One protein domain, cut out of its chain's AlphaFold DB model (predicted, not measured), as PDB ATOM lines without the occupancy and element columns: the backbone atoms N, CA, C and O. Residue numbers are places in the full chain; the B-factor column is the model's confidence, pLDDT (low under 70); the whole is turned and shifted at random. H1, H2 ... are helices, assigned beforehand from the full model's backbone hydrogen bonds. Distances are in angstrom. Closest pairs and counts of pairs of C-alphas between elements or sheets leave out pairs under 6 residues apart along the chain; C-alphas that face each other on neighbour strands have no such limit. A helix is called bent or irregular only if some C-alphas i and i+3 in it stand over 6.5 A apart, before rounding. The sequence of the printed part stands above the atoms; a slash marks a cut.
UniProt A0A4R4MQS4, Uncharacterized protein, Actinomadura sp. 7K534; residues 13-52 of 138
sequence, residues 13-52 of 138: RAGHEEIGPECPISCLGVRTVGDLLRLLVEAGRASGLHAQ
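AT A GLANCE: This is residues 13 to 52 of the 138 residues of an uncharacterized protein of Actinomadura sp. 7K534 (UniProt A0A4R4MQS4). A looped stretch, residues 13 to 24, with the short helix H1 at its end makes one side of an open V, and the single long helix H2 makes the other side, running away from it. After H2 a tail, residues 47 to 52, ends the printed part; residues 42 to 48, of which 42 to 46 belong to H2, stick out free. The printed part has 40 residues with two named helices, H1 then H2, and no named strand; its class is all helix, though the helices hold 18 of the 40 residues, under half. The whole is loose and elongated, with a radius of gyration of the C-alphas of 11.7 A and spans of 34 by 21 by 14 A.

IN THESE COORDINATES: The printed part begins at Arg 13, C-alpha at (-41.064, 24.487, 15.628), and residues 13 to 24 hold no named element. H1 is residues 25 to 28, 5.5 A from first to last C-alpha. H2 is residues 33 to 46, 20.0 A long, from C-alpha 33 at (-24.810, 23.786, 6.321) to C-alpha 46 at (-37.734, 14.522, -5.879).

HOW THE PARTS SIT: The C-alphas of residues 13 to 24 lie 10 to 14 A from the mean of all C-alphas. A tight link of 4 residues joins H1 to H2, yet the two helices are apart, with no C-alpha of the one within 8 A of the other. In H2 every O i to N i+4 pair is within hydrogen-bond range; H1 is too short for such a pair, and its one O i to N i+3 pair is within range. Neither helix is bent.

THE WHOLE: The two C-alphas farthest apart are those of Arg 13 and Gln 52, 34.5 A. The printed part has no cut and no long link between its helices. The mean pLDDT of the printed part is 77.8; residue 15, residue 17 and residues 48 to 52 are under 70.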
ATOM      1  N   ARG A  13     -41.815  25.673  15.217       70.88
ATOM      2  CA  ARG A  13     -41.064  24.487  15.628       70.88
ATOM      3  C   ARG A  13     -40.665  23.692  14.394       70.88
ATOM      4  O   ARG A  13     -41.450  23.552  13.471       70.88
ATOM      5  N   ALA A  14     -39.461  23.126  14.398       74.69
ATOM      6  CA  ALA A  14     -39.029  22.235  13.323       74.69
ATOM      7  C   ALA A  14     -40.090  21.152  13.037       74.69
ATOM      8  O   ALA A  14     -40.477  20.425  13.957       74.69
ATOM      9  N   GLY A  15     -40.534  21.069  11.780       66.75
ATOM     10  CA  GLY A  15     -41.491  20.069  11.305       66.75
ATOM     11  C   GLY A  15     -42.946  20.281  11.733       66.75
ATOM     12  O   GLY A  15     -43.644  19.290  11.922       66.75
ATOM     13  N   HIS A  16     -43.409  21.524  11.922       74.25
ATOM     14  CA  HIS A  16     -44.852  21.776  12.050       74.25
ATOM     15  C   HIS A  16     -45.581  21.537  10.714       74.25
ATOM     16  O   HIS A  16     -44.977  21.638   9.651       74.25
ATOM     17  N   GLU A  17     -46.866  21.187  10.777       64.94
ATOM     18  CA  GLU A  17     -47.639  20.625   9.650       64.94
ATOM     19  C   GLU A  17     -47.885  21.611   8.487       64.94
ATOM     20  O   GLU A  17     -48.138  21.192   7.363       64.94
ATOM     21  N   GLU A  18     -47.741  22.917   8.733       72.25
ATOM     22  CA  GLU A  18     -48.070  23.997   7.788       72.25
ATOM     23  C   GLU A  18     -46.886  24.957   7.593       72.25
ATOM     24  O   GLU A  18     -46.893  26.090   8.068       72.25
ATOM     25  N   ILE A  19     -45.820  24.499   6.936       77.81
ATOM     26  CA  ILE A  19     -44.651  25.345   6.648       77.81
ATOM     27  C   ILE A  19     -44.967  26.274   5.465       77.81
ATOM     28  O   ILE A  19     -44.986  25.836   4.314       77.81
ATOM     29  N   GLY A  20     -45.197  27.557   5.757       80.56
ATOM     30  CA  GLY A  20     -45.423  28.628   4.779       80.56
ATOM     31  C   GLY A  20     -44.148  29.393   4.374       80.56
ATOM     32  O   GLY A  20     -43.102  29.240   5.012       80.56
ATOM     33  N   PRO A  21     -44.196  30.232   3.320       81.44
ATOM     34  CA  PRO A  21     -43.043  31.004   2.837       81.44
ATOM     35  C   PRO A  21     -42.560  32.083   3.822       81.44
ATOM     36  O   PRO A  21     -41.404  32.497   3.758       81.44
ATOM     37  N   GLU A  22     -43.415  32.521   4.743       82.12
ATOM     38  CA  GLU A  22     -43.085  33.423   5.851       82.12
ATOM     39  C   GLU A  22     -42.401  32.725   7.042       82.12
ATOM     40  O   GLU A  22     -41.920  33.396   7.956       82.12
ATOM     41  N   CYS A  23     -42.313  31.388   7.043       82.06
ATOM     42  CA  CYS A  23     -41.672  30.644   8.124       82.06
ATOM     43  C   CYS A  23     -40.137  30.783   8.092       82.06
ATOM     44  O   CYS A  23     -39.517  30.745   7.025       82.06
ATOM     45  N   PRO A  24     -39.471  30.851   9.260       82.50
ATOM     46  CA  PRO A  24     -38.016  30.817   9.317       82.50
ATOM     47  C   PRO A  24     -37.474  29.458   8.847       82.50
ATOM     48  O   PRO A  24     -38.088  28.410   9.053       82.50
ATOM     49  N   ILE A  25     -36.256  29.449   8.295       82.75
ATOM     50  CA  ILE A  25     -35.578  28.230   7.801       82.75
ATOM     51  C   ILE A  25     -35.438  27.152   8.896       82.75
ATOM     52  O   ILE A  25     -35.403  25.957   8.603       82.75
ATOM     53  N   SER A  26     -35.423  27.541  10.173       80.62
ATOM     54  CA  SER A  26     -35.427  26.611  11.307       80.62
ATOM     55  C   SER A  26     -36.667  25.704  11.359       80.62
ATOM     56  O   SER A  26     -36.568  24.592  11.888       80.62
ATOM     57  N   CYS A  27     -37.804  26.112  10.780       85.75
ATOM     58  CA  CYS A  27     -38.997  25.268  10.638       85.75
ATOM     59  C   CYS A  27     -38.749  24.049   9.745       85.75
ATOM     60  O   CYS A  27     -39.327  22.992   9.987       85.75
ATOM     61  N   LEU A  28     -37.827  24.154   8.782       83.62
ATOM     62  CA  LEU A  28     -37.400  23.044   7.924       83.62
ATOM     63  C   LEU A  28     -36.434  22.079   8.636       83.62
ATOM     64  O   LEU A  28     -35.950  21.127   8.032       83.62
ATOM     65  N   GLY A  29     -36.101  22.330   9.908       85.44
ATOM     66  CA  GLY A  29     -35.147  21.517  10.666       85.44
ATOM     67  C   GLY A  29     -33.683  21.720  10.260       85.44
ATOM     68  O   GLY A  29     -32.816  21.011  10.765       85.44
ATOM     69  N   VAL A  30     -33.389  22.702   9.403       89.12
ATOM     70  CA  VAL A  30     -32.031  23.027   8.950       89.12
ATOM     71  C   VAL A  30     -31.306  23.803  10.049       89.12
ATOM     72  O   VAL A  30     -31.654  24.946  10.351       89.12
ATOM     73  N   ARG A  31     -30.301  23.180  10.673       87.00
ATOM     74  CA  ARG A  31     -29.493  23.789  11.749       87.00
ATOM     75  C   ARG A  31     -28.034  23.966  11.359       87.00
ATOM     76  O   ARG A  31     -27.314  24.735  11.988       87.00
ATOM     77  N   THR A  32     -27.600  23.252  10.330       90.19
ATOM     78  CA  THR A  32     -26.235  23.265   9.826       90.19
ATOM     79  C   THR A  32     -26.216  23.413   8.309       90.19
ATOM     80  O   THR A  32     -27.193  23.134   7.614       90.19
ATOM     81  N   VAL A  33     -25.055  23.800   7.773       89.19
ATOM     82  CA  VAL A  33     -24.810  23.786   6.321       89.19
ATOM     83  C   VAL A  33     -24.986  22.373   5.749       89.19
ATOM     84  O   VAL A  33     -25.479  22.221   4.635       89.19
ATOM     85  N   GLY A  34     -24.643  21.335   6.520       91.62
ATOM     86  CA  GLY A  34     -24.856  19.941   6.127       91.62
ATOM     87  C   GLY A  34     -26.333  19.606   5.903       91.62
ATOM     88  O   GLY A  34     -26.663  18.955   4.912       91.62
ATOM     89  N   ASP A  35     -27.222  20.113   6.760       85.00
ATOM     90  CA  ASP A  35     -28.670  19.900   6.635       85.00
ATOM     91  C   ASP A  35     -29.230  20.592   5.388       85.00
ATOM     92  O   ASP A  35     -30.027  20.007   4.656       85.00
ATOM     93  N   LEU A  36     -28.761  21.812   5.097       90.31
ATOM     94  CA  LEU A  36     -29.152  22.545   3.893       90.31
ATOM     95  C   LEU A  36     -28.733  21.793   2.622       90.31
ATOM     96  O   LEU A  36     -29.536  21.620   1.708       90.31
ATOM     97  N   LEU A  37     -27.485  21.320   2.570       90.56
ATOM     98  CA  LEU A  37     -26.984  20.552   1.428       90.56
ATOM     99  C   LEU A  37     -27.784  19.265   1.225       90.56
ATOM    100  O   LEU A  37     -28.135  18.930   0.093       90.56
ATOM    101  N   ARG A  38     -28.111  18.563   2.313       85.88
ATOM    102  CA  ARG A  38     -28.929  17.351   2.259       85.88
ATOM    103  C   ARG A  38     -30.327  17.634   1.707       85.88
ATOM    104  O   ARG A  38     -30.760  16.925   0.801       85.88
ATOM    105  N   LEU A  39     -30.982  18.688   2.193       88.31
ATOM    106  CA  LEU A  39     -32.317  19.091   1.750       88.31
ATOM    107  C   LEU A  39     -32.333  19.440   0.255       88.31
ATOM    108  O   LEU A  39     -33.208  18.985  -0.477       88.31
ATOM    109  N   LEU A  40     -31.329  20.173  -0.231       87.81
ATOM    110  CA  LEU A  40     -31.201  20.516  -1.653       87.81
ATOM    111  C   LEU A  40     -30.976  19.284  -2.542       87.81
ATOM    112  O   LEU A  40     -31.534  19.202  -3.637       87.81
ATOM    113  N   VAL A  41     -30.188  18.309  -2.083       83.19
ATOM    114  CA  VAL A  41     -29.970  17.046  -2.807       83.19
ATOM    115  C   VAL A  41     -31.254  16.215  -2.867       83.19
ATOM    116  O   VAL A  41     -31.589  15.678  -3.923       83.19
ATOM    117  N   GLU A  42     -31.980  16.104  -1.754       85.44
ATOM    118  CA  GLU A  42     -33.248  15.371  -1.688       85.44
ATOM    119  C   GLU A  42     -34.323  16.037  -2.561       85.44
ATOM    120  O   GLU A  42     -34.959  15.352  -3.365       85.44
ATOM    121  N   ALA A  43     -34.437  17.368  -2.518       83.62
ATOM    122  CA  ALA A  43     -35.311  18.135  -3.405       83.62
ATOM    123  C   ALA A  43     -34.934  17.960  -4.886       83.62
ATOM    124  O   ALA A  43     -35.801  17.747  -5.727       83.62
ATOM    125  N   GLY A  44     -33.639  17.976  -5.222       78.44
ATOM    126  CA  GLY A  44     -33.169  17.745  -6.589       78.44
ATOM    127  C   GLY A  44     -33.548  16.366  -7.139       78.44
ATOM    128  O   GLY A  44     -33.898  16.244  -8.316       78.44
ATOM    129  N   ARG A  45     -33.534  15.334  -6.286       72.44
ATOM    130  CA  ARG A  45     -34.003  13.986  -6.641       72.44
ATOM    131  C   ARG A  45     -35.521  13.939  -6.803       72.44
ATOM    132  O   ARG A  45     -35.988  13.403  -7.803       72.44
ATOM    133  N   ALA A  46     -36.270  14.513  -5.860       75.00
ATOM    134  CA  ALA A  46     -37.734  14.522  -5.879       75.00
ATOM    135  C   ALA A  46     -38.298  15.283  -7.091       75.00
ATOM    136  O   ALA A  46     -39.223  14.811  -7.744       75.00
ATOM    137  N   SER A  47     -37.686  16.411  -7.447       70.62
ATOM    138  CA  SER A  47     -38.079  17.232  -8.598       70.62
ATOM    139  C   SER A  47     -37.622  16.662  -9.946       70.62
ATOM    140  O   SER A  47     -37.832  17.287 -10.986       70.62
ATOM    141  N   GLY A  48     -36.940  15.511  -9.962       60.06
ATOM    142  CA  GLY A  48     -36.422  14.923 -11.196       60.06
ATOM    143  C   GLY A  48     -35.365  15.788 -11.893       60.06
ATOM    144  O   GLY A  48     -35.086  15.567 -13.069       60.06
ATOM    145  N   LEU A  49     -34.721  16.731 -11.191       59.59
ATOM    146  CA  LEU A  49     -33.640  17.566 -11.744       59.59
ATOM    147  C   LEU A  49     -32.379  16.745 -12.085       59.59
ATOM    148  O   LEU A  49     -31.447  17.261 -12.694       59.59
ATOM    149  N   HIS A  50     -32.339  15.467 -11.699       51.53
ATOM    150  CA  HIS A  50     -31.349  14.485 -12.158       51.53
ATOM    151  C   HIS A  50     -31.882  13.493 -13.206       51.53
ATOM    152  O   HIS A  50     -31.089  12.744 -13.764       51.53
ATOM    153  N   ALA A  51     -33.191  13.472 -13.480       44.97
ATOM    154  CA  ALA A  51     -33.845  12.417 -14.259       44.97
ATOM    155  C   ALA A  51     -34.680  12.911 -15.453       44.97
ATOM    156  O   ALA A  51     -35.227  12.088 -16.179       44.97
ATOM    157  N   GLN A  52     -34.756  14.216 -15.729       42.22
ATOM    158  CA  GLN A  52     -35.340  14.697 -16.987       42.22
ATOM    159  C   GLN A  52     -34.307  14.636 -18.114       42.22
ATOM    160  O   GLN A  52     -33.742  15.627 -18.565       42.22
TER     161      GLN A  52